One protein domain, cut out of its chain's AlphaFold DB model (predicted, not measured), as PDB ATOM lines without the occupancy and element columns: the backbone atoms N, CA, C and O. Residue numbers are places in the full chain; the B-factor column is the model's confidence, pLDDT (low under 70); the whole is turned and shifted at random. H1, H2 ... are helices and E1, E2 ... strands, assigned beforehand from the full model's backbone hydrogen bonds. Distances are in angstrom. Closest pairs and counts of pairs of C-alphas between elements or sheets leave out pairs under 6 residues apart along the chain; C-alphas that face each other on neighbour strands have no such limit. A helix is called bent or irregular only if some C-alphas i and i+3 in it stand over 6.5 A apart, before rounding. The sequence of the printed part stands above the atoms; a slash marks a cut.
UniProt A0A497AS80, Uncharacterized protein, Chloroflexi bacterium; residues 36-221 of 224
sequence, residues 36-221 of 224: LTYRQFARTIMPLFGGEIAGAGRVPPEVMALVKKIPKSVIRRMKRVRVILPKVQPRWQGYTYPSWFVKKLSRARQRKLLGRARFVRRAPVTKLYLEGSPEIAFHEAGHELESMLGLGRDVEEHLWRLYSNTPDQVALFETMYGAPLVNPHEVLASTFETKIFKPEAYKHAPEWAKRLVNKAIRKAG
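Overview. This is residues 36 to 221 of the 224 residues of an uncharacterized protein of Chloroflexi bacterium (UniProt A0A497AS80). The long helix H7 runs through the middle between two helical lobes: H1 to H4 with a small sheet of E1 and E2 on one side, and H8 to H12 on the other, where H10 crosses H7. H5 and H6 lie off to one side between the two strands along the chain, and residues 85 to 98 make a long loop. The 186 printed residues hold twelve named helices and two named strands, in the order H1 to H4, E1, H5, H6, E2, H7 to H12; the class is mostly helix and the two strands are parallel. The whole is compact, with a radius of gyration of the C-alphas of 16.3 A and spans of 48 by 42 by 36 A.

Along the chain. H1, residues 38 to 49, begins at C-alpha 38 (51.748, 75.464, 81.957) and is irregular, with C-alphas 44 and 47 7.2 A apart. H2 is residues 51 to 55, H3 61 to 68, H4 72 to 77, E1 80 to 84, H5 99 to 104, H6 107 to 114 and E2 125 to 129. H7, residues 134 to 149, is 24.4 A long and begins at C-alpha 134 (47.795, 88.066, 87.872). H8, residues 153 to 165, is 18.4 A long; H9 is 167 to 177; H10, 184 to 197, is 19.8 A long; H11 is 199 to 204. H12, residues 207 to 219, is 18.4 A long and ends at C-alpha 219 (49.842, 65.715, 97.616).

Arrangement. H7 and H10 are the hub, touching five helices each. They touch each other at Gly 142 and Ala 189, closest C-alphas 4.1 A, at a steep tilt of 53 degrees, opposite ways. H12 touches H10 at Leu 188 and Ala 209, 5.5 A between C-alphas. H10 and H11 form a helical hairpin, and H9 touches H11 at Met 176 and Ala 201, 5.0 A. H8 and H10 only just touch, with 3 pairs of C-alphas within 8 A, closest Tyr 163 and Pro 184, 5.7 A. H1 touches H7 with residues 45 to 49 alone, closest C-alphas Leu 48 and Pro 134, 5.1 A. H1 touches H3 at Ala 42 and Val 67, 6.3 A, and touches H2 only at the corner, at Pro 47 and Ala 54, 4.2 A. H4 touches H7 at Val 74 and Leu 145, 5.7 A, about perpendicular at 87 degrees. H5 and H7 only just touch, with 3 pairs of C-alphas within 8 A, closest Trp 100 and Ser 147, 5.9 A; H6 is close to H5 but not clearly touching, closest C-alphas Val 102 and Gln 110, 6.3 A. E1 and E2 are parallel at 23 degrees, with N 84 and O 128 2.8 A apart, within hydrogen-bond range; E1, H5, H6 and E2 make a strand-helix-strand unit, two parallel neighbour strands with helices between, its crossover right-handed. Every O i to N i+4 pair is within range in H3, H4, H5, H6, H8, H9 and H12; the counts are 5 of 8 in H1, 8 of 12 in H7, 9 of 10 in H10, 1 of 2 in H11 and 0 of 1 in H2, where 2 of 2 O i to N i+3 pairs are.

Size, cuts and confidence. The C-alphas farthest apart, of Gly 57 and Asn 165, are 48.7 A apart. The printed part has no cut; the link from E1 to H5 is long, at 14 residues. Mean pLDDT of the printed part is 77.9, and residues 79 to 132 and 150 to 153 of the model are under 70.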
ATOM      1  N   LEU A  36      44.978  71.361  80.682       73.19
ATOM      2  CA  LEU A  36      45.686  72.622  80.556       73.19
ATOM      3  C   LEU A  36      47.175  72.411  80.875       73.19
ATOM      4  O   LEU A  36      47.544  71.781  81.869       73.19
ATOM      5  N   THR A  37      48.041  72.890  79.989       84.88
ATOM      6  CA  THR A  37      49.498  72.893  80.185       84.88
ATOM      7  C   THR A  37      49.949  74.204  80.828       84.88
ATOM      8  O   THR A  37      49.268  75.218  80.686       84.88
ATOM      9  N   TYR A  38      51.136  74.226  81.447       88.81
ATOM     10  CA  TYR A  38      51.748  75.464  81.957       88.81
ATOM     11  C   TYR A  38      51.773  76.573  80.901       88.81
ATOM     12  O   TYR A  38      51.362  77.694  81.169       88.81
ATOM     13  N   ARG A  39      52.168  76.247  79.663       88.06
ATOM     14  CA  ARG A  39      52.221  77.220  78.565       88.06
ATOM     15  C   ARG A  39      50.841  77.762  78.193       88.06
ATOM     16  O   ARG A  39      50.722  78.947  77.913       88.06
ATOM     17  N   GLN A  40      49.811  76.917  78.168       84.69
ATOM     18  CA  GLN A  40      48.444  77.367  77.879       84.69
ATOM     19  C   GLN A  40      47.873  78.219  79.013       84.69
ATOM     20  O   GLN A  40      47.239  79.233  78.735       84.69
ATOM     21  N   PHE A  41      48.119  77.837  80.269       85.88
ATOM     22  CA  PHE A  41      47.743  78.641  81.430       85.88
ATOM     23  C   PHE A  41      48.440  80.006  81.391       85.88
ATOM     24  O   PHE A  41      47.755  81.021  81.361       85.88
ATOM     25  N   ALA A  42      49.769  80.027  81.245       88.75
ATOM     26  CA  ALA A  42      50.566  81.250  81.157       88.75
ATOM     27  C   ALA A  42      50.062  82.192  80.057       88.75
ATOM     28  O   ALA A  42      49.736  83.337  80.343       88.75
ATOM     29  N   ARG A  43      49.873  81.693  78.827       85.19
ATOM     30  CA  ARG A  43      49.305  82.491  77.722       85.19
ATOM     31  C   ARG A  43      47.941  83.083  78.040       85.19
ATOM     32  O   ARG A  43      47.617  84.157  77.555       85.19
ATOM     33  N   THR A  44      47.127  82.361  78.805       83.75
ATOM     34  CA  THR A  44      45.786  82.831  79.148       83.75
ATOM     35  C   THR A  44      45.844  83.974  80.153       83.75
ATOM     36  O   THR A  44      45.021  84.871  80.052       83.75
ATOM     37  N   ILE A  45      46.797  83.957  81.089       84.94
ATOM     38  CA  ILE A  45      46.915  84.968  82.148       84.94
ATOM     39  C   ILE A  45      47.835  86.138  81.780       84.94
ATOM     40  O   ILE A  45      47.799  87.148  82.467       84.94
ATOM     41  N   MET A  46      48.629  86.033  80.705       87.06
ATOM     42  CA  MET A  46      49.509  87.107  80.212       87.06
ATOM     43  C   MET A  46      48.838  88.488  80.140       87.06
ATOM     44  O   MET A  46      49.462  89.442  80.595       87.06
ATOM     45  N   PRO A  47      47.582  88.625  79.664       83.88
ATOM     46  CA  PRO A  47      46.927  89.929  79.626       83.88
ATOM     47  C   PRO A  47      46.774  90.608  80.998       83.88
ATOM     48  O   PRO A  47      46.672  91.826  81.045       83.88
ATOM     49  N   LEU A  48      46.789  89.851  82.104       83.19
ATOM     50  CA  LEU A  48      46.677  90.389  83.468       83.19
ATOM     51  C   LEU A  48      47.961  91.071  83.951       83.19
ATOM     52  O   LEU A  48      47.914  91.885  84.862       83.19
ATOM     53  N   PHE A  49      49.114  90.746  83.360       83.75
ATOM     54  CA  PHE A  49      50.394  91.349  83.744       83.75
ATOM     55  C   PHE A  49      50.559  92.787  83.224       83.75
ATOM     56  O   PHE A  49      51.452  93.491  83.683       83.75
ATOM     57  N   GLY A  50      49.713  93.225  82.282       80.25
ATOM     58  CA  GLY A  50      49.815  94.546  81.661       80.25
ATOM     59  C   GLY A  50      51.100  94.752  80.842       80.25
ATOM     60  O   GLY A  50      51.876  93.820  80.611       80.25
ATOM     61  N   GLY A  51      51.298  95.988  80.371       81.38
ATOM     62  CA  GLY A  51      52.529  96.445  79.717       81.38
ATOM     63  C   GLY A  51      53.000  95.584  78.538       81.38
ATOM     64  O   GLY A  51      52.201  95.029  77.780       81.38
ATOM     65  N   GLU A  52      54.321  95.455  78.398       79.19
ATOM     66  CA  GLU A  52      54.964  94.665  77.337       79.19
ATOM     67  C   GLU A  52      54.611  93.168  77.414       79.19
ATOM     68  O   GLU A  52      54.520  92.489  76.388       79.19
ATOM     69  N   ILE A  53      54.332  92.651  78.618       82.44
ATOM     70  CA  ILE A  53      53.984  91.241  78.840       82.44
ATOM     71  C   ILE A  53      52.616  90.906  78.232       82.44
ATOM     72  O   ILE A  53      52.455  89.834  77.644       82.44
ATOM     73  N   ALA A  54      51.635  91.809  78.329       79.62
ATOM     74  CA  ALA A  54      50.290  91.582  77.800       79.62
ATOM     75  C   ALA A  54      50.269  91.411  76.268       79.62
ATOM     76  O   ALA A  54      49.460  90.637  75.749       79.62
ATOM     77  N   GLY A  55      51.165  92.104  75.556       76.25
ATOM     78  CA  GLY A  55      51.284  92.072  74.093       76.25
ATOM     79  C   GLY A  55      52.315  91.080  73.547       76.25
ATOM     80  O   GLY A  55      52.439  90.940  72.329       76.25
ATOM     81  N   ALA A  56      53.064  90.384  74.407       80.31
ATOM     82  CA  ALA A  56      54.169  89.550  73.960       80.31
ATOM     83  C   ALA A  56      53.694  88.355  73.104       80.31
ATOM     84  O   ALA A  56      52.852  87.547  73.503       80.31
ATOM     85  N   GLY A  57      54.300  88.174  71.924       82.81
ATOM     86  CA  GLY A  57      53.988  87.052  71.020       82.81
ATOM     87  C   GLY A  57      54.403  85.671  71.560       82.81
ATOM     88  O   GLY A  57      53.996  84.626  71.038       82.81
ATOM     89  N   ARG A  58      55.217  85.637  72.621       88.88
ATOM     90  CA  ARG A  58      55.673  84.427  73.321       88.88
ATOM     91  C   ARG A  58      55.525  84.624  74.827       88.88
ATOM     92  O   ARG A  58      55.587  85.744  75.305       88.88
ATOM     93  N   VAL A  59      55.350  83.521  75.564       89.06
ATOM     94  CA  VAL A  59      55.309  83.565  77.035       89.06
ATOM     95  C   VAL A  59      56.707  83.900  77.550       89.06
ATOM     96  O   VAL A  59      57.610  83.096  77.284       89.06
ATOM     97  N   PRO A  60      56.885  85.001  78.295       91.81
ATOM     98  CA  PRO A  60      58.182  85.336  78.860       91.81
ATOM     99  C   PRO A  60      58.656  84.308  79.906       91.81
ATOM    100  O   PRO A  60      57.819  83.685  80.582       91.81
ATOM    101  N   PRO A  61      59.975  84.078  80.051       92.81
ATOM    102  CA  PRO A  61      60.527  83.141  81.032       92.81
ATOM    103  C   PRO A  61      60.072  83.410  82.471       92.81
ATOM    104  O   PRO A  61      59.748  82.464  83.189       92.81
ATOM    105  N   GLU A  62      59.976  84.672  82.872       91.25
ATOM    106  CA  GLU A  62      59.548  85.127  84.193       91.25
ATOM    107  C   GLU A  62      58.089  84.754  84.489       91.25
ATOM    108  O   GLU A  62      57.787  84.198  85.548       91.25
ATOM    109  N   VAL A  63      57.188  84.913  83.511       90.50
ATOM    110  CA  VAL A  63      55.789  84.464  83.625       90.50
ATOM    111  C   VAL A  63      55.735  82.943  83.751       90.50
ATOM    112  O   VAL A  63      54.968  82.396  84.545       90.50
ATOM    113  N   MET A  64      56.567  82.226  82.991       94.00
ATOM    114  CA  MET A  64      56.640  80.768  83.076       94.00
ATOM    115  C   MET A  64      57.189  80.296  84.430       94.00
ATOM    116  O   MET A  64      56.693  79.305  84.964       94.00
ATOM    117  N   ALA A  65      58.186  80.987  84.987       92.88
ATOM    118  CA  ALA A  65      58.751  80.701  86.301       92.88
ATOM    119  C   ALA A  65      57.707  80.897  87.408       92.88
ATOM    120  O   ALA A  65      57.554  80.025  88.262       92.88
ATOM    121  N   LEU A  66      56.914  81.973  87.338       92.81
ATOM    122  CA  LEU A  66      55.777  82.178  88.237       92.81
ATOM    123  C   LEU A  66      54.761  81.044  88.114       92.81
ATOM    124  O   LEU A  66      54.418  80.409  89.103       92.81
ATOM    125  N   VAL A  67      54.324  80.727  86.896       91.81
ATOM    126  CA  VAL A  67      53.327  79.678  86.641       91.81
ATOM    127  C   VAL A  67      53.793  78.293  87.107       91.81
ATOM    128  O   VAL A  67      52.977  77.486  87.559       91.81
ATOM    129  N   LYS A  68      55.101  78.017  87.068       94.31
ATOM    130  CA  LYS A  68      55.682  76.784  87.616       94.31
ATOM    131  C   LYS A  68      55.578  76.683  89.139       94.31
ATOM    132  O   LYS A  68      55.578  75.563  89.626       94.31
ATOM    133  N   LYS A  69      55.366  77.783  89.877       93.88
ATOM    134  CA  LYS A  69      55.067  77.749  91.325       93.88
ATOM    135  C   LYS A  69      53.718  77.086  91.653       93.88
ATOM    136  O   LYS A  69      53.441  76.800  92.814       93.88
ATOM    137  N   ILE A  70      52.879  76.802  90.650       91.62
ATOM    138  CA  ILE A  70      51.657  76.005  90.800       91.62
ATOM    139  C   ILE A  70      51.970  74.537  90.472       91.62
ATOM    140  O   ILE A  70      52.484  74.257  89.383       91.62
ATOM    141  N   PRO A  71      51.601  73.561  91.321       91.12
ATOM    142  CA  PRO A  71      51.760  72.148  90.993       91.12
ATOM    143  C   PRO A  71      51.070  71.765  89.677       91.12
ATOM    144  O   PRO A  71      49.919  72.121  89.410       91.12
ATOM    145  N   LYS A  72      51.748  70.965  88.847       88.50
ATOM    146  CA  LYS A  72      51.265  70.609  87.499       88.50
ATOM    147  C   LYS A  72      49.905  69.911  87.528       88.50
ATOM    148  O   LYS A  72      49.104  70.071  86.607       88.50
ATOM    149  N   SER A  73      49.644  69.118  88.565       83.38
ATOM    150  CA  SER A  73      48.368  68.424  88.759       83.38
ATOM    151  C   SER A  73      47.205  69.392  89.001       83.38
ATOM    152  O   SER A  73      46.113  69.130  88.504       83.38
ATOM    153  N   VAL A  74      47.440  70.526  89.671       84.12
ATOM    154  CA  VAL A  74      46.442  71.584  89.897       84.12
ATOM    155  C   VAL A  74      46.078  72.238  88.569       84.12
ATOM    156  O   VAL A  74      44.907  72.260  88.196       84.12
ATOM    157  N   ILE A  75      47.074  72.647  87.774       81.50
ATOM    158  CA  ILE A  75      46.813  73.224  86.443       81.50
ATOM    159  C   ILE A  75      46.054  72.252  85.548       81.50
ATOM    160  O   ILE A  75      45.105  72.635  84.871       81.50
ATOM    161  N   ARG A  76      46.410  70.969  85.577       77.81
ATOM    162  CA  ARG A  76      45.717  69.944  84.788       77.81
ATOM    163  C   ARG A  76      44.252  69.743  85.194       77.81
ATOM    164  O   ARG A  76      43.459  69.278  84.366       77.81
ATOM    165  N   ARG A  77      43.893  70.062  86.442       73.88
ATOM    166  CA  ARG A  77      42.509  70.023  86.935       73.88
ATOM    167  C   ARG A  77      41.713  71.271  86.569       73.88
ATOM    168  O   ARG A  77      40.515  71.146  86.318       73.88
ATOM    169  N   MET A  78      42.372  72.420  86.419       71.31
ATOM    170  CA  MET A  78      41.773  73.620  85.835       71.31
ATOM    171  C   MET A  78      41.459  73.372  84.350       71.31
ATOM    172  O   MET A  78      42.338  73.356  83.491       71.31
ATOM    173  N   LYS A  79      40.186  73.122  84.012       62.00
ATOM    174  CA  LYS A  79      39.800  72.768  82.631       62.00
ATOM    175  C   LYS A  79      39.802  73.955  81.682       62.00
ATOM    176  O   LYS A  79      40.053  73.775  80.490       62.00
ATOM    177  N   ARG A  80      39.471  75.150  82.174       64.44
ATOM    178  CA  ARG A  80      39.427  76.354  81.348       64.44
ATOM    179  C   ARG A  80      39.596  77.604  82.192       64.44
ATOM    180  O   ARG A  80      38.834  77.817  83.125       64.44
ATOM    181  N   VAL A  81      40.518  78.445  81.754       66.88
ATOM    182  CA  VAL A  81      40.676  79.818  82.223       66.88
ATOM    183  C   VAL A  81      40.199  80.740  81.102       66.88
ATOM    184  O   VAL A  81      40.385  80.439  79.918       66.88
ATOM    185  N   ARG A  82      39.505  81.824  81.445       67.81
ATOM    186  CA  ARG A  82      39.120  82.869  80.491       67.81
ATOM    187  C   ARG A  82      39.418  84.228  81.094       67.81
ATOM    188  O   ARG A  82      38.867  84.516  82.146       67.81
ATOM    189  N   VAL A  83      40.186  85.051  80.391       61.84
ATOM    190  CA  VAL A  83      40.243  86.486  80.673       61.84
ATOM    191  C   VAL A  83      39.086  87.169  79.943       61.84
ATOM    192  O   VAL A  83      38.835  86.882  78.769       61.84
ATOM    193  N   ILE A  84      38.331  88.001  80.652       66.88
ATOM    194  CA  ILE A  84      37.152  88.711  80.158       66.88
ATOM    195  C   ILE A  84      37.411  90.214  80.280       66.88
ATOM    196  O   ILE A  84      37.797  90.694  81.342       66.88
ATOM    197  N   LEU A  85      37.167  90.949  79.193       62.03
ATOM    198  CA  LEU A  85      37.099  92.410  79.213       62.03
ATOM    199  C   LEU A  85      35.818  92.819  79.957       62.03
ATOM    200  O   LEU A  85      34.735  92.402  79.521       62.03
ATOM    201  N   PRO A  86      35.885  93.571  81.066       53.62
ATOM    202  CA  PRO A  86      34.673  94.043  81.715       53.62
ATOM    203  C   PRO A  86      33.955  95.014  80.765       53.62
ATOM    204  O   PRO A  86      34.479  96.059  80.415       53.62
ATOM    205  N   LYS A  87      32.748  94.657  80.302       48.38
ATOM    206  CA  LYS A  87      31.825  95.626  79.671       48.38
ATOM    207  C   LYS A  87      31.008  96.403  80.710       48.38
ATOM    208  O   LYS A  87      30.392  97.402  80.375       48.38
ATOM    209  N   VAL A  88      30.987  95.915  81.949       45.34
ATOM    210  CA  VAL A  88      30.335  96.498  83.123       45.34
ATOM    211  C   VAL A  88      31.155  96.019  84.319       45.34
ATOM    212  O   VAL A  88      31.424  94.816  84.397       45.34
ATOM    213  N   GLN A  89      31.574  96.920  85.212       38.22
ATOM    214  CA  GLN A  89      32.234  96.546  86.466       38.22
ATOM    215  C   GLN A  89      31.326  95.573  87.230       38.22
ATOM    216  O   GLN A  89      30.217  95.953  87.622       38.22
ATOM    217  N   PRO A  90      31.727  94.310  87.445       41.38
ATOM    218  CA  PRO A  90      30.974  93.464  88.340       41.38
ATOM    219  C   PRO A  90      31.229  93.969  89.761       41.38
ATOM    220  O   PRO A  90      32.358  93.933  90.246       41.38
ATOM    221  N   ARG A  91      30.170  94.411  90.448       36.38
ATOM    222  CA  ARG A  91      30.144  94.447  91.916       36.38
ATOM    223  C   ARG A  91      30.387  93.008  92.385       36.38
ATOM    224  O   ARG A  91      29.450  92.225  92.356       36.38
ATOM    225  N   TRP A  92      31.645  92.660  92.666       38.72
ATOM    226  CA  TRP A  92      32.131  91.443  93.333       38.72
ATOM    227  C   TRP A  92      31.304  90.163  93.127       38.72
ATOM    228  O   TRP A  92      30.266  90.026  93.762       38.72
ATOM    229  N   GLN A  93      31.787  89.188  92.335       34.72
ATOM    230  CA  GLN A  93      31.483  87.747  92.513       34.72
ATOM    231  C   GLN A  93      32.079  86.897  91.381       34.72
ATOM    232  O   GLN A  93      31.443  86.601  90.368       34.72
ATOM    233  N   GLY A  94      33.317  86.461  91.567       36.84
ATOM    234  CA  GLY A  94      33.897  85.353  90.821       36.84
ATOM    235  C   GLY A  94      34.391  84.296  91.792       36.84
ATOM    236  O   GLY A  94      35.570  84.018  91.785       36.84
ATOM    237  N   TYR A  95      33.535  83.741  92.653       37.47
ATOM    238  CA  TYR A  95      33.964  82.629  93.504       37.47
ATOM    239  C   TYR A  95      34.287  81.419  92.615       37.47
ATOM    240  O   TYR A  95      33.368  80.812  92.041       37.47
ATOM    241  N   THR A  96      35.563  81.044  92.480       46.22
ATOM    242  CA  THR A  96      35.892  79.716  91.957       46.22
ATOM    243  C   THR A  96      35.730  78.723  93.085       46.22
ATOM    244  O   THR A  96      36.608  78.494  93.907       46.22
ATOM    245  N   TYR A  97      34.576  78.073  93.092       48.56
ATOM    246  CA  TYR A  97      34.367  76.958  93.992       48.56
ATOM    247  C   TYR A  97      35.322  75.812  93.626       48.56
ATOM    248  O   TYR A  97      35.322  75.374  92.464       48.56
ATOM    249  N   PRO A  98      36.086  75.277  94.594       54.91
ATOM    250  CA  PRO A  98      36.935  74.115  94.386       54.91
ATOM    251  C   PRO A  98      36.180  72.968  93.708       54.91
ATOM    252  O   PRO A  98      34.990  72.737  93.960       54.91
ATOM    253  N   SER A  99      36.869  72.165  92.892       58.28
ATOM    254  CA  SER A  99      36.226  71.060  92.168       58.28
ATOM    255  C   SER A  99      35.498  70.046  93.067       58.28
ATOM    256  O   SER A  99      34.564  69.388  92.604       58.28
ATOM    257  N   TRP A 100      35.880  69.911  94.341       58.31
ATOM    258  CA  TRP A 100      35.181  69.072  95.319       58.31
ATOM    259  C   TRP A 100      33.855  69.688  95.789       58.31
ATOM    260  O   TRP A 100      32.865  68.964  95.888       58.31
ATOM    261  N   PHE A 101      33.797  71.007  96.000       60.09
ATOM    262  CA  PHE A 101      32.579  71.701  96.424       60.09
ATOM    263  C   PHE A 101      31.514  71.599  95.335       60.09
ATOM    264  O   PHE A 101      30.383  71.187  95.585       60.09
ATOM    265  N   VAL A 102      31.910  71.848  94.081       61.94
ATOM    266  CA  VAL A 102      31.007  71.720  92.929       61.94
ATOM    267  C   VAL A 102      30.425  70.303  92.832       61.94
ATOM    268  O   VAL A 102      29.253  70.148  92.495       61.94
ATOM    269  N   LYS A 103      31.196  69.261  93.178       62.75
ATOM    270  CA  LYS A 103      30.713  67.867  93.178       62.75
ATOM    271  C   LYS A 103      29.654  67.588  94.247       62.75
ATOM    272  O   LYS A 103      28.816  66.724  94.009       62.75
ATOM    273  N   LYS A 104      29.673  68.303  95.377       66.81
ATOM    274  CA  LYS A 104      28.676  68.168  96.456       66.81
ATOM    275  C   LYS A 104      27.321  68.801  96.092       66.81
ATOM    276  O   LYS A 104      26.304  68.459  96.684       66.81
ATOM    277  N   LEU A 105      27.277  69.702  95.107       64.38
ATOM    278  CA  LEU A 105      26.041  70.366  94.682       64.38
ATOM    279  C   LEU A 105      25.111  69.429  93.895       64.38
ATOM    280  O   LEU A 105      25.562  68.536  93.182       64.38
ATOM    281  N   SER A 106      23.799  69.690  93.928       68.62
ATOM    282  CA  SER A 106      22.826  68.980  93.083       68.62
ATOM    283  C   SER A 106      23.090  69.210  91.586       68.62
ATOM    284  O   SER A 106      23.614  70.251  91.187       68.62
ATOM    285  N   ARG A 107      22.664  68.279  90.715       65.75
ATOM    286  CA  ARG A 107      22.860  68.395  89.249       65.75
ATOM    287  C   ARG A 107      22.324  69.712  88.666       65.75
ATOM    288  O   ARG A 107      22.905  70.226  87.715       65.75
ATOM    289  N   ALA A 108      21.228  70.245  89.210       65.31
ATOM    290  CA  ALA A 108      20.650  71.519  88.778       65.31
ATOM    291  C   ALA A 108      21.537  72.713  89.173       65.31
ATOM    292  O   ALA A 108      21.841  73.560  88.331       65.31
ATOM    293  N   ARG A 109      22.027  72.739  90.423       64.25
ATOM    294  CA  ARG A 109      22.959  73.768  90.912       64.25
ATOM    295  C   ARG A 109      24.299  73.707  90.178       64.25
ATOM    296  O   ARG A 109      24.772  74.743  89.731       64.25
ATOM    297  N   GLN A 110      24.840  72.510  89.940       61.97
ATOM    298  CA  GLN A 110      26.040  72.311  89.115       61.97
ATOM    299  C   GLN A 110      25.880  72.922  87.716       61.97
ATOM    300  O   GLN A 110      26.748  73.665  87.270       61.97
ATOM    301  N   ARG A 111      24.762  72.663  87.020       61.00
ATOM    302  CA  ARG A 111      24.505  73.248  85.687       61.00
ATOM    303  C   ARG A 111      24.409  74.771  85.726       61.00
ATOM    304  O   ARG A 111      24.961  75.425  84.848       61.00
ATOM    305  N   LYS A 112      23.728  75.334  86.732       62.44
ATOM    306  CA  LYS A 112      23.615  76.789  86.914       62.44
ATOM    307  C   LYS A 112      24.993  77.430  87.124       62.44
ATOM    308  O   LYS A 112      25.284  78.451  86.514       62.44
ATOM    309  N   LEU A 113      25.844  76.787  87.924       55.38
ATOM    310  CA  LEU A 113      27.176  77.274  88.296       55.38
ATOM    311  C   LEU A 113      28.207  77.119  87.157       55.38
ATOM    312  O   LEU A 113      29.062  77.977  86.971       55.38
ATOM    313  N   LEU A 114      28.086  76.066  86.339       54.88
ATOM    314  CA  LEU A 114      28.980  75.774  85.205       54.88
ATOM    315  C   LEU A 114      28.515  76.383  83.858       54.88
ATOM    316  O   LEU A 114      29.276  76.401  82.885       54.88
ATOM    317  N   GLY A 115      27.283  76.902  83.775       55.50
ATOM    318  CA  GLY A 115      26.702  77.532  82.579       55.50
ATOM    319  C   GLY A 115      26.402  76.569  81.412       55.50
ATOM    320  O   GLY A 115      26.323  75.355  81.580       55.50
ATOM    321  N   ARG A 116      26.262  77.107  80.180       39.34
ATOM    322  CA  ARG A 116      26.028  76.368  78.904       39.34
ATOM    323  C   ARG A 116      27.167  75.410  78.493       39.34
ATOM    324  O   ARG A 116      27.225  74.970  77.344       39.34
ATOM    325  N   ALA A 117      28.078  75.052  79.394       39.09
ATOM    326  CA  ALA A 117      29.039  73.978  79.185       39.09
ATOM    327  C   ALA A 117      28.306  72.623  79.229       39.09
ATOM    328  O   ALA A 117      28.440  71.863  80.182       39.09
ATOM    329  N   ARG A 118      27.524  72.321  78.178       34.44
ATOM    330  CA  ARG A 118      26.665  71.127  78.032       34.44
ATOM    331  C   ARG A 118      27.390  69.783  78.242       34.44
ATOM    332  O   ARG A 118      26.719  68.770  78.374       34.44
ATOM    333  N   PHE A 119      28.723  69.766  78.332       35.22
ATOM    334  CA  PHE A 119      29.522  68.538  78.399       35.22
ATOM    335  C   PHE A 119      30.646  68.529  79.444       35.22
ATOM    336  O   PHE A 119      31.327  67.517  79.590       35.22
ATOM    337  N   VAL A 120      30.844  69.592  80.234       34.16
ATOM    338  CA  VAL A 120      31.878  69.573  81.287       34.16
ATOM    339  C   VAL A 120      31.229  69.164  82.599       34.16
ATOM    340  O   VAL A 120      31.039  69.957  83.510       34.16
ATOM    341  N   ARG A 121      30.894  67.878  82.713       30.88
ATOM    342  CA  ARG A 121      30.360  67.284  83.949       30.88
ATOM    343  C   ARG A 121      31.376  67.279  85.113       30.88
ATOM    344  O   ARG A 121      31.123  66.625  86.118       30.88
ATOM    345  N   ARG A 122      32.554  67.910  84.967       38.41
ATOM    346  CA  ARG A 122      33.727  67.752  85.848       38.41
ATOM    347  C   ARG A 122      34.768  68.888  85.690       38.41
ATOM    348  O   ARG A 122      35.802  68.619  85.085       38.41
ATOM    349  N   ALA A 123      34.512  70.115  86.170       41.94
ATOM    350  CA  ALA A 123      35.526  71.076  86.690       41.94
ATOM    351  C   ALA A 123      35.034  72.541  86.696       41.94
ATOM    352  O   ALA A 123      34.251  72.906  85.815       41.94
ATOM    353  N   PRO A 124      35.551  73.386  87.609       48.97
ATOM    354  CA  PRO A 124      35.325  74.828  87.584       48.97
ATOM    355  C   PRO A 124      35.932  75.488  86.330       48.97
ATOM    356  O   PRO A 124      36.988  75.090  85.828       48.97
ATOM    357  N   VAL A 125      35.228  76.492  85.799       52.19
ATOM    358  CA  VAL A 125      35.743  77.419  84.783       52.19
ATOM    359  C   VAL A 125      36.146  78.691  85.512       52.19
ATOM    360  O   VAL A 125      35.267  79.407  85.984       52.19
ATOM    361  N   THR A 126      37.441  78.989  85.560       64.81
ATOM    362  CA  THR A 126      37.949  80.215  86.185       64.81
ATOM    363  C   THR A 126      37.787  81.380  85.213       64.81
ATOM    364  O   THR A 126      38.248  81.321  84.063       64.81
ATOM    365  N   LYS A 127      37.097  82.434  85.652       63.72
ATOM    366  CA  LYS A 127      36.939  83.684  84.904       63.72
ATOM    367  C   LYS A 127      37.797  84.747  85.574       63.72
ATOM    368  O   LYS A 127      37.568  85.070  86.727       63.72
ATOM    369  N   LEU A 128      38.748  85.280  84.828       64.00
ATOM    370  CA  LEU A 128      39.636  86.351  85.247       64.00
ATOM    371  C   LEU A 128      39.207  87.620  84.509       64.00
ATOM    372  O   LEU A 128      38.817  87.548  83.343       64.00
ATOM    373  N   TYR A 129      39.236  88.768  85.164       64.44
ATOM    374  CA  TYR A 129      38.868  90.042  84.544       64.44
ATOM    375  C   TYR A 129      40.141  90.780  84.143       64.44
ATOM    376  O   TYR A 129      41.114  90.714  84.882       64.44
ATOM    377  N   LEU A 130      40.161  91.430  82.971       60.72
ATOM    378  CA  LEU A 130      41.387  92.061  82.456       60.72
ATOM    379  C   LEU A 130      41.913  93.178  83.375       60.72
ATOM    380  O   LEU A 130      43.117  93.353  83.479       60.72
ATOM    381  N   GLU A 131      41.023  93.875  84.080       59.97
ATOM    382  CA  GLU A 131      41.384  94.863  85.113       59.97
ATOM    383  C   GLU A 131      41.958  94.218  86.395       59.97
ATOM    384  O   GLU A 131      42.269  94.912  87.357       59.97
ATOM    385  N   GLY A 132      42.067  92.888  86.443       61.56
ATOM    386  CA  GLY A 132      42.543  92.129  87.592       61.56
ATOM    387  C   GLY A 132      44.045  91.839  87.559       61.56
ATOM    388  O   GLY A 132      44.633  91.623  86.503       61.56
ATOM    389  N   SER A 133      44.651  91.761  88.744       79.12
ATOM    390  CA  SER A 133      46.048  91.352  88.930       79.12
ATOM    391  C   SER A 133      46.262  89.874  88.550       79.12
ATOM    392  O   SER A 133      45.356  89.052  88.755       79.12
ATOM    393  N   PRO A 134      47.456  89.475  88.056       82.81
ATOM    394  CA  PRO A 134      47.795  88.066  87.872       82.81
ATOM    395  C   PRO A 134      47.661  87.261  89.171       82.81
ATOM    396  O   PRO A 134      47.391  86.065  89.082       82.81
ATOM    397  N   GLU A 135      47.772  87.901  90.341       86.06
ATOM    398  CA  GLU A 135      47.515  87.322  91.671       86.06
ATOM    399  C   GLU A 135      46.205  86.527  91.716       86.06
ATOM    400  O   GLU A 135      46.192  85.387  92.181       86.06
ATOM    401  N   ILE A 136      45.138  87.052  91.101       81.00
ATOM    402  CA  ILE A 136      43.824  86.399  91.055       81.00
ATOM    403  C   ILE A 136      43.937  85.016  90.407       81.00
ATOM    404  O   ILE A 136      43.377  84.047  90.897       81.00
ATOM    405  N   ALA A 137      44.720  84.852  89.338       82.75
ATOM    406  CA  ALA A 137      44.875  83.539  88.710       82.75
ATOM    407  C   ALA A 137      45.509  82.493  89.647       82.75
ATOM    408  O   ALA A 137      45.240  81.296  89.516       82.75
ATOM    409  N   PHE A 138      46.366  82.936  90.568       89.50
ATOM    410  CA  PHE A 138      47.044  82.078  91.535       89.50
ATOM    411  C   PHE A 138      46.186  81.823  92.769       89.50
ATOM    412  O   PHE A 138      46.181  80.693  93.252       89.50
ATOM    413  N   HIS A 139      45.409  82.812  93.206       87.50
ATOM    414  CA  HIS A 139      44.347  82.636  94.190       87.50
ATOM    415  C   HIS A 139      43.400  81.500  93.780       87.50
ATOM    416  O   HIS A 139      43.190  80.529  94.506       87.50
ATOM    417  N   GLU A 140      42.938  81.539  92.532       83.19
ATOM    418  CA  GLU A 140      42.011  80.550  91.983       83.19
ATOM    419  C   GLU A 140      42.659  79.167  91.826       83.19
ATOM    420  O   GLU A 140      42.023  78.123  92.017       83.19
ATOM    421  N   ALA A 141      43.962  79.132  91.533       85.62
ATOM    422  CA  ALA A 141      44.737  77.900  91.604       85.62
ATOM    423  C   ALA A 141      44.851  77.378  93.049       85.62
ATOM    424  O   ALA A 141      44.894  76.163  93.238       85.62
ATOM    425  N   GLY A 142      44.852  78.256  94.053       88.19
ATOM    426  CA  GLY A 142      44.777  77.928  95.478       88.19
ATOM    427  C   GLY A 142      43.483  77.201  95.855       88.19
ATOM    428  O   GLY A 142      43.536  76.159  96.512       88.19
ATOM    429  N   HIS A 143      42.332  77.647  95.348       84.62
ATOM    430  CA  HIS A 143      41.070  76.912  95.517       84.62
ATOM    431  C   HIS A 143      41.104  75.523  94.864       84.62
ATOM    432  O   HIS A 143      40.619  74.544  95.433       84.62
ATOM    433  N   GLU A 144      41.708  75.371  93.680       83.38
ATOM    434  CA  GLU A 144      41.840  74.037  93.078       83.38
ATOM    435  C   GLU A 144      42.896  73.173  93.792       83.38
ATOM    436  O   GLU A 144      42.742  71.949  93.872       83.38
ATOM    437  N   LEU A 145      43.939  73.785  94.357       86.38
ATOM    438  CA  LEU A 145      44.945  73.121  95.187       86.38
ATOM    439  C   LEU A 145      44.312  72.505  96.436       86.38
ATOM    440  O   LEU A 145      44.659  71.381  96.801       86.38
ATOM    441  N   GLU A 146      43.332  73.173  97.040       84.00
ATOM    442  CA  GLU A 146      42.576  72.641  98.172       84.00
ATOM    443  C   GLU A 146      41.943  71.269  97.864       84.00
ATOM    444  O   GLU A 146      41.917  70.378  98.718       84.00
ATOM    445  N   SER A 147      41.526  71.024  96.614       79.69
ATOM    446  CA  SER A 147      40.973  69.724  96.199       79.69
ATOM    447  C   SER A 147      41.930  68.541  96.404       79.69
ATOM    448  O   SER A 147      41.488  67.388  96.432       79.69
ATOM    449  N   MET A 148      43.229  68.805  96.572       82.00
ATOM    450  CA  MET A 148      44.251  67.794  96.849       82.00
ATOM    451  C   MET A 148      44.221  67.312  98.297       82.00
ATOM    452  O   MET A 148      44.711  66.222  98.588       82.00
ATOM    453  N   LEU A 149      43.624  68.076  99.214       80.50
ATOM    454  CA  LEU A 149      43.485  67.659 100.606       80.50
ATOM    455  C   LEU A 149      42.509  66.488 100.760       80.50
ATOM    456  O   LEU A 149      42.699  65.690 101.678       80.50
ATOM    457  N   GLY A 150      41.583  66.307  99.808       67.62
ATOM    458  CA  GLY A 150      40.596  65.226  99.812       67.62
ATOM    459  C   GLY A 150      39.449  65.510 100.779       67.62
ATOM    460  O   GLY A 150      39.174  64.702 101.660       67.62
ATOM    461  N   LEU A 151      38.817  66.679 100.646       63.44
ATOM    462  CA  LEU A 151      37.857  67.186 101.624       63.44
ATOM    463  C   LEU A 151      36.518  66.423 101.593       63.44
ATOM    464  O   LEU A 151      35.664  66.652 100.730       63.44
ATOM    465  N   GLY A 152      36.346  65.514 102.558       63.16
ATOM    466  CA  GLY A 152      35.051  64.967 102.982       63.16
ATOM    467  C   GLY A 152      34.267  65.954 103.859       63.16
ATOM    468  O   GLY A 152      34.694  67.094 104.038       63.16
ATOM    469  N   ARG A 153      33.105  65.545 104.390       64.12
ATOM    470  CA  ARG A 153      32.288  66.381 105.300       64.12
ATOM    471  C   ARG A 153      33.056  66.727 106.585       64.12
ATOM    472  O   ARG A 153      33.104  67.888 106.963       64.12
ATOM    473  N   ASP A 154      33.756  65.749 107.150       71.94
ATOM    474  CA  ASP A 154      34.497  65.902 108.409       71.94
ATOM    475  C   ASP A 154      35.670  66.886 108.289       71.94
ATOM    476  O   ASP A 154      35.996  67.610 109.227       71.94
ATOM    477  N   VAL A 155      36.303  66.956 107.112       75.06
ATOM    478  CA  VAL A 155      37.423  67.883 106.891       75.06
ATOM    479  C   VAL A 155      36.934  69.317 106.707       75.06
ATOM    480  O   VAL A 155      37.608  70.247 107.130       75.06
ATOM    481  N   GLU A 156      35.759  69.502 106.104       79.50
ATOM    482  CA  GLU A 156      35.117  70.814 105.990       79.50
ATOM    483  C   GLU A 156      34.743  71.357 107.373       79.50
ATOM    484  O   GLU A 156      35.083  72.490 107.699       79.50
ATOM    485  N   GLU A 157      34.145  70.527 108.228       84.06
ATOM    486  CA  GLU A 157      33.858  70.909 109.612       84.06
ATOM    487  C   GLU A 157      35.140  71.225 110.393       84.06
ATOM    488  O   GLU A 157      35.208  72.226 111.104       84.06
ATOM    489  N   HIS A 158      36.192  70.422 110.220       86.75
ATOM    490  CA  HIS A 158      37.482  70.690 110.848       86.75
ATOM    491  C   HIS A 158      38.111  72.014 110.377       86.75
ATOM    492  O   HIS A 158      38.658  72.747 111.198       86.75
ATOM    493  N   LEU A 159      38.007  72.353 109.087       88.88
ATOM    494  CA  LEU A 159      38.461  73.641 108.548       88.88
ATOM    495  C   LEU A 159      37.707  74.815 109.172       88.88
ATOM    496  O   LEU A 159      38.332  75.792 109.580       88.88
ATOM    497  N   TRP A 160      36.384  74.701 109.288       90.31
ATOM    498  CA  TRP A 160      35.568  75.710 109.957       90.31
ATOM    499  C   TRP A 160      35.935  75.858 111.432       90.31
ATOM    500  O   TRP A 160      36.083  76.980 111.901       90.31
ATOM    501  N   ARG A 161      36.185  74.753 112.147       92.88
ATOM    502  CA  ARG A 161      36.670  74.808 113.535       92.88
ATOM    503  C   ARG A 161      38.018  75.522 113.642       92.88
ATOM    504  O   ARG A 161      38.175  76.363 114.515       92.88
ATOM    505  N   LEU A 162      38.978  75.227 112.761       93.62
ATOM    506  CA  LEU A 162      40.272  75.924 112.743       93.62
ATOM    507  C   LEU A 162      40.098  77.428 112.513       93.62
ATOM    508  O   LEU A 162      40.677  78.221 113.246       93.62
ATOM    509  N   TYR A 163      39.274  77.804 111.534       93.62
ATOM    510  CA  TYR A 163      38.973  79.196 111.210       93.62
ATOM    511  C   TYR A 163      38.334  79.938 112.390       93.62
ATOM    512  O   TYR A 163      38.832  80.984 112.799       93.62
ATOM    513  N   SER A 164      37.289  79.364 112.992       94.00
ATOM    514  CA  SER A 164      36.585  79.960 114.133       94.00
ATOM    515  C   SER A 164      37.418  80.000 115.416       94.00
ATOM    516  O   SER A 164      37.198  80.879 116.242       94.00
ATOM    517  N   ASN A 165      38.380  79.088 115.589       96.38
ATOM    518  CA  ASN A 165      39.237  79.032 116.776       96.38
ATOM    519  C   ASN A 165      40.475  79.937 116.689       96.38
ATOM    520  O   ASN A 165      41.197  80.063 117.675       96.38
ATOM    521  N   THR A 166      40.762  80.541 115.531       94.81
ATOM    522  CA  THR A 166      41.914  81.443 115.360       94.81
ATOM    523  C   THR A 166      41.516  82.807 114.778       94.81
ATOM    524  O   THR A 166      42.129  83.225 113.790       94.81
ATOM    525  N   PRO A 167      40.514  83.512 115.342       94.50
ATOM    526  CA  PRO A 167      40.007  84.755 114.762       94.50
ATOM    527  C   PRO A 167      41.093  85.837 114.668       94.50
ATOM    528  O   PRO A 167      41.218  86.468 113.625       94.50
ATOM    529  N   ASP A 168      41.959  85.970 115.678       95.50
ATOM    530  CA  ASP A 168      43.013  86.997 115.695       95.50
ATOM    531  C   ASP A 168      44.073  86.777 114.606       95.50
ATOM    532  O   ASP A 168      44.533  87.719 113.965       95.50
ATOM    533  N   GLN A 169      44.441  85.515 114.348       95.06
ATOM    534  CA  GLN A 169      45.379  85.182 113.269       95.06
ATOM    535  C   GLN A 169      44.763  85.453 111.896       95.06
ATOM    536  O   GLN A 169      45.463  85.890 110.984       95.06
ATOM    537  N   VAL A 170      43.462  85.182 111.739       94.31
ATOM    538  CA  VAL A 170      42.733  85.462 110.497       94.31
ATOM    539  C   VAL A 170      42.620  86.970 110.284       94.31
ATOM    540  O   VAL A 170      43.001  87.427 109.216       94.31
ATOM    541  N   ALA A 171      42.217  87.742 111.295       93.62
ATOM    542  CA  ALA A 171      42.086  89.198 111.203       93.62
ATOM    543  C   ALA A 171      43.422  89.892 110.885       93.62
ATOM    544  O   ALA A 171      43.490  90.797 110.047       93.62
ATOM    545  N   LEU A 172      44.517  89.435 111.508       94.94
ATOM    546  CA  LEU A 172      45.855  89.928 111.184       94.94
ATOM    547  C   LEU A 172      46.215  89.610 109.729       94.94
ATOM    548  O   LEU A 172      46.727  90.466 109.010       94.94
ATOM    549  N   PHE A 173      45.927  88.390 109.273       96.56
ATOM    550  CA  PHE A 173      46.200  88.000 107.898       96.56
ATOM    551  C   PHE A 173      45.332  88.754 106.881       96.56
ATOM    552  O   PHE A 173      45.867  89.194 105.871       96.56
ATOM    553  N   GLU A 174      44.043  88.972 107.154       93.31
ATOM    554  CA  GLU A 174      43.135  89.806 106.350       93.31
ATOM    555  C   GLU A 174      43.682  91.224 106.177       93.31
ATOM    556  O   GLU A 174      43.722  91.745 105.062       93.31
ATOM    557  N   THR A 175      44.175  91.815 107.270       94.44
ATOM    558  CA  THR A 175      44.793  93.149 107.264       94.44
ATOM    559  C   THR A 175      46.027  93.180 106.364       94.44
ATOM    560  O   THR A 175      46.156  94.062 105.519       94.44
ATOM    561  N   MET A 176      46.916  92.191 106.494       93.88
ATOM    562  CA  MET A 176      48.138  92.112 105.686       93.88
ATOM    563  C   MET A 176      47.865  91.745 104.220       93.88
ATOM    564  O   MET A 176      48.631  92.115 103.332       93.88
ATOM    565  N   TYR A 177      46.796  90.993 103.959       90.44
ATOM    566  CA  TYR A 177      46.366  90.610 102.619       90.44
ATOM    567  C   TYR A 177      45.668  91.766 101.886       90.44
ATOM    568  O   TYR A 177      45.840  91.912 100.672       90.44
ATOM    569  N   GLY A 178      44.934  92.604 102.623       89.00
ATOM    570  CA  GLY A 178      44.225  93.777 102.109       89.00
ATOM    571  C   GLY A 178      42.808  93.490 101.606       89.00
ATOM    572  O   GLY A 178      42.259  94.294 100.852       89.00
ATOM    573  N   ALA A 179      42.208  92.358 101.986       85.00
ATOM    574  CA  ALA A 179      40.830  92.011 101.639       85.00
ATOM    575  C   ALA A 179      40.207  91.061 102.683       85.00
ATOM    576  O   ALA A 179      40.934  90.291 103.312       85.00
ATOM    577  N   PRO A 180      38.871  91.087 102.855       83.00
ATOM    578  CA  PRO A 180      38.184  90.202 103.791       83.00
ATOM    579  C   PRO A 180      38.244  88.739 103.329       83.00
ATOM    580  O   PRO A 180      37.966  88.427 102.171       83.00
ATOM    581  N   LEU A 181      38.546  87.832 104.257       87.19
ATOM    582  CA  LEU A 181      38.693  86.391 104.057       87.19
ATOM    583  C   LEU A 181      37.552  85.662 104.765       87.19
ATOM    584  O   LEU A 181      37.741  84.940 105.736       87.19
ATOM    585  N   VAL A 182      36.349  85.828 104.220       83.88
ATOM    586  CA  VAL A 182      35.067  85.483 104.862       83.88
ATOM    587  C   VAL A 182      34.862  84.000 105.216       83.88
ATOM    588  O   VAL A 182      33.844  83.649 105.814       83.88
ATOM    589  N   ASN A 183      35.757  83.103 104.795       86.25
ATOM    590  CA  ASN A 183      35.673  81.667 105.061       86.25
ATOM    591  C   ASN A 183      37.067  80.991 104.990       86.25
ATOM    592  O   ASN A 183      37.987  81.534 104.370       86.25
ATOM    593  N   PRO A 184      37.247  79.777 105.557       89.50
ATOM    594  CA  PRO A 184      38.533  79.066 105.539       89.50
ATOM    595  C   PRO A 184      39.097  78.781 104.139       89.50
ATOM    596  O   PRO A 184      40.313  78.660 103.988       89.50
ATOM    597  N   HIS A 185      38.250  78.655 103.116       87.81
ATOM    598  CA  HIS A 185      38.690  78.365 101.750       87.81
ATOM    599  C   HIS A 185      39.389  79.578 101.121       87.81
ATOM    600  O   HIS A 185      40.416  79.405 100.464       87.81
ATOM    601  N   GLU A 186      38.889  80.790 101.382       88.00
ATOM    602  CA  GLU A 186      39.540  82.056 101.007       88.00
ATOM    603  C   GLU A 186      40.878  82.216 101.733       88.00
ATOM    604  O   GLU A 186      41.874  82.607 101.123       88.00
ATOM    605  N   VAL A 187      40.949  81.833 103.016       93.12
ATOM    606  CA  VAL A 187      42.209  81.847 103.778       93.12
ATOM    607  C   VAL A 187      43.240  80.911 103.142       93.12
ATOM    608  O   VAL A 187      44.395  81.301 102.970       93.12
ATOM    609  N   LEU A 188      42.851  79.694 102.749       93.38
ATOM    610  CA  LEU A 188      43.758  78.742 102.094       93.38
ATOM    611  C   LEU A 188      44.224  79.224 100.714       93.38
ATOM    612  O   LEU A 188      45.416  79.127 100.409       93.38
ATOM    613  N   ALA A 189      43.308  79.746  99.896       90.75
ATOM    614  CA  ALA A 189      43.626  80.275  98.574       90.75
ATOM    615  C   ALA A 189      44.570  81.483  98.659       90.75
ATOM    616  O   ALA A 189      45.635  81.479  98.035       90.75
ATOM    617  N   SER A 190      44.255  82.432  99.541       93.69
ATOM    618  CA  SER A 190      45.081  83.616  99.804       93.69
ATOM    619  C   SER A 190      46.428  83.247 100.419       93.69
ATOM    620  O   SER A 190      47.448  83.843 100.088       93.69
ATOM    621  N   THR A 191      46.496  82.218 101.272       96.50
ATOM    622  CA  THR A 191      47.775  81.726 101.820       96.50
ATOM    623  C   THR A 191      48.681  81.184 100.711       96.50
ATOM    624  O   THR A 191      49.890  81.412 100.723       96.50
ATOM    625  N   PHE A 192      48.124  80.468  99.731       95.44
ATOM    626  CA  PHE A 192      48.896  79.989  98.584       95.44
ATOM    627  C   PHE A 192      49.359  81.135  97.673       95.44
ATOM    628  O   PHE A 192      50.521  81.166  97.268       95.44
ATOM    629  N   GLU A 193      48.474  82.083  97.379       93.94
ATOM    630  CA  GLU A 193      48.768  83.260  96.562       93.94
ATOM    631  C   GLU A 193      49.847  84.154  97.195       93.94
ATOM    632  O   GLU A 193      50.859  84.467  96.562       93.94
ATOM    633  N   THR A 194      49.678  84.518  98.468       94.56
ATOM    634  CA  THR A 194      50.616  85.378  99.210       94.56
ATOM    635  C   THR A 194      51.993  84.742  99.335       94.56
ATOM    636  O   THR A 194      52.996  85.439  99.210       94.56
ATOM    637  N   LYS A 195      52.083  83.409  99.447       94.56
ATOM    638  CA  LYS A 195      53.367  82.692  99.383       94.56
ATOM    639  C   LYS A 195      54.159  83.005  98.104       94.56
ATOM    640  O   LYS A 195      55.383  82.889  98.096       94.56
ATOM    641  N   ILE A 196      53.474  83.359  97.015       91.88
ATOM    642  CA  ILE A 196      54.073  83.621  95.704       91.88
ATOM    643  C   ILE A 196      54.326  85.113  95.478       91.88
ATOM    644  O   ILE A 196      55.406  85.442  94.984       91.88
ATOM    645  N   PHE A 197      53.353  85.970  95.806       90.81
ATOM    646  CA  PHE A 197      53.365  87.398  95.455       90.81
ATOM    647  C   PHE A 197      53.596  88.343  96.633       90.81
ATOM    648  O   PHE A 197      54.135  89.427  96.438       90.81
ATOM    649  N   LYS A 198      53.225  87.946  97.855       92.50
ATOM    650  CA  LYS A 198      53.274  88.799  99.055       92.50
ATOM    651  C   LYS A 198      53.929  88.045 100.223       92.50
ATOM    652  O   LYS A 198      53.237  87.690 101.182       92.50
ATOM    653  N   PRO A 199      55.250  87.770 100.169       92.00
ATOM    654  CA  PRO A 199      55.936  86.949 101.169       92.00
ATOM    655  C   PRO A 199      55.805  87.489 102.596       92.00
ATOM    656  O   PRO A 199      55.730  86.706 103.539       92.00
ATOM    657  N   GLU A 200      55.729  88.814 102.750       91.75
ATOM    658  CA  GLU A 200      55.500  89.457 104.046       91.75
ATOM    659  C   GLU A 200      54.101  89.148 104.589       91.75
ATOM    660  O   GLU A 200      53.983  88.661 105.710       91.75
ATOM    661  N   ALA A 201      53.045  89.283 103.779       92.31
ATOM    662  CA  ALA A 201      51.697  88.874 104.182       92.31
ATOM    663  C   ALA A 201      51.629  87.371 104.509       92.31
ATOM    664  O   ALA A 201      51.000  86.971 105.489       92.31
ATOM    665  N   TYR A 202      52.345  86.529 103.755       96.25
ATOM    666  CA  TYR A 202      52.425  85.092 104.026       96.25
ATOM    667  C   TYR A 202      53.005  84.774 105.413       96.25
ATOM    668  O   TYR A 202      52.571  83.802 106.034       96.25
ATOM    669  N   LYS A 203      53.937  85.578 105.953       96.06
ATOM    670  CA  LYS A 203      54.461  85.380 107.321       96.06
ATOM    671  C   LYS A 203      53.357  85.458 108.373       96.06
ATOM    672  O   LYS A 203      53.429  84.727 109.359       96.06
ATOM    673  N   HIS A 204      52.315  86.244 108.123       96.31
ATOM    674  CA  HIS A 204      51.180  86.422 109.025       96.31
ATOM    675  C   HIS A 204      50.014  85.465 108.758       96.31
ATOM    676  O   HIS A 204      49.071  85.442 109.539       96.31
ATOM    677  N   ALA A 205      50.079  84.635 107.708       96.38
ATOM    678  CA  ALA A 205      49.038  83.640 107.460       96.38
ATOM    679  C   ALA A 205      48.906  82.661 108.647       96.38
ATOM    680  O   ALA A 205      49.939  82.250 109.203       96.38
ATOM    681  N   PRO A 206      47.676  82.235 109.006       97.25
ATOM    682  CA  PRO A 206      47.462  81.284 110.086       97.25
ATOM    683  C   PRO A 206      48.288  80.016 109.892       97.25
ATOM    684  O   PRO A 206      48.404  79.473 108.787       97.25
ATOM    685  N   GLU A 207      48.860  79.508 110.978       96.12
ATOM    686  CA  GLU A 207      49.824  78.411 110.887       96.12
ATOM    687  C   GLU A 207      49.178  77.115 110.359       96.12
ATOM    688  O   GLU A 207      49.785  76.356 109.598       96.12
ATOM    689  N   TRP A 208      47.901  76.888 110.678       95.50
ATOM    690  CA  TRP A 208      47.138  75.781 110.106       95.50
ATOM    691  C   TRP A 208      46.988  75.917 108.583       95.50
ATOM    692  O   TRP A 208      47.129  74.923 107.866       95.50
ATOM    693  N   ALA A 209      46.783  77.134 108.069       96.06
ATOM    694  CA  ALA A 209      46.621  77.386 106.643       96.06
ATOM    695  C   ALA A 209      47.931  77.119 105.894       96.06
ATOM    696  O   ALA A 209      47.942  76.374 104.911       96.06
ATOM    697  N   LYS A 210      49.065  77.606 106.421       97.12
ATOM    698  CA  LYS A 210      50.408  77.318 105.883       97.12
ATOM    699  C   LYS A 210      50.675  75.814 105.809       97.12
ATOM    700  O   LYS A 210      51.097  75.297 104.767       97.12
ATOM    701  N   ARG A 211      50.398  75.079 106.895       95.31
ATOM    702  CA  ARG A 211      50.575  73.617 106.944       95.31
ATOM    703  C   ARG A 211      49.696  72.900 105.924       95.31
ATOM    704  O   ARG A 211      50.185  72.000 105.235       95.31
ATOM    705  N   LEU A 212      48.428  73.290 105.800       94.00
ATOM    706  CA  LEU A 212      47.495  72.686 104.851       94.00
ATOM    707  C   LEU A 212      47.870  72.988 103.399       94.00
ATOM    708  O   LEU A 212      47.894  72.058 102.594       94.00
ATOM    709  N   VAL A 213      48.271  74.218 103.071       95.06
ATOM    710  CA  VAL A 213      48.784  74.572 101.737       95.06
ATOM    711  C   VAL A 213      50.021  73.738 101.395       95.06
ATOM    712  O   VAL A 213      50.073  73.108 100.338       95.06
ATOM    713  N   ASN A 214      50.993  73.621 102.305       95.31
ATOM    714  CA  ASN A 214      52.185  72.796 102.080       95.31
ATOM    715  C   ASN A 214      51.851  71.298 101.948       95.31
ATOM    716  O   ASN A 214      52.443  70.584 101.133       95.31
ATOM    717  N   LYS A 215      50.882  70.791 102.720       93.94
ATOM    718  CA  LYS A 215      50.371  69.417 102.583       93.94
ATOM    719  C   LYS A 215      49.695  69.207 101.227       93.94
ATOM    720  O   LYS A 215      49.949  68.187 100.589       93.94
ATOM    721  N   ALA A 216      48.883  70.160 100.777       91.25
ATOM    722  CA  ALA A 216      48.218  70.116  99.483       91.25
ATOM    723  C   ALA A 216      49.234  70.124  98.333       91.25
ATOM    724  O   ALA A 216      49.127  69.288  97.441       91.25
ATOM    725  N   ILE A 217      50.269  70.973  98.398       93.38
ATOM    726  CA  ILE A 217      51.363  71.015  97.414       93.38
ATOM    727  C   ILE A 217      52.066  69.657  97.326       93.38
ATOM    728  O   ILE A 217      52.246  69.132  96.229       93.38
ATOM    729  N   ARG A 218      52.409  69.045  98.468       93.19
ATOM    730  CA  ARG A 218      53.028  67.709  98.493       93.19
ATOM    731  C   ARG A 218      52.120  66.653  97.861       93.19
ATOM    732  O   ARG A 218      52.563  65.922  96.982       93.19
ATOM    733  N   LYS A 219      50.833  66.623  98.229       88.56
ATOM    734  CA  LYS A 219      49.842  65.715  97.616       88.56
ATOM    735  C   LYS A 219      49.639  65.969  96.119       88.56
ATOM    736  O   LYS A 219      49.320  65.046  95.376       88.56
ATOM    737  N   ALA A 220      49.839  67.203  95.666       86.00
ATOM    738  CA  ALA A 220      49.754  67.594  94.266       86.00
ATOM    739  C   ALA A 220      50.972  67.146  93.427       86.00
ATOM    740  O   ALA A 220      50.973  67.368  92.213       86.00
ATOM    741  N   GLY A 221      51.983  66.522  94.040       86.94
ATOM    742  CA  GLY A 221      53.232  66.128  93.383       86.94
ATOM    743  C   GLY A 221      54.337  67.187  93.453       86.94
ATOM    744  O   GLY A 221      55.296  67.092  92.696       86.94
TER     745      GLY A 221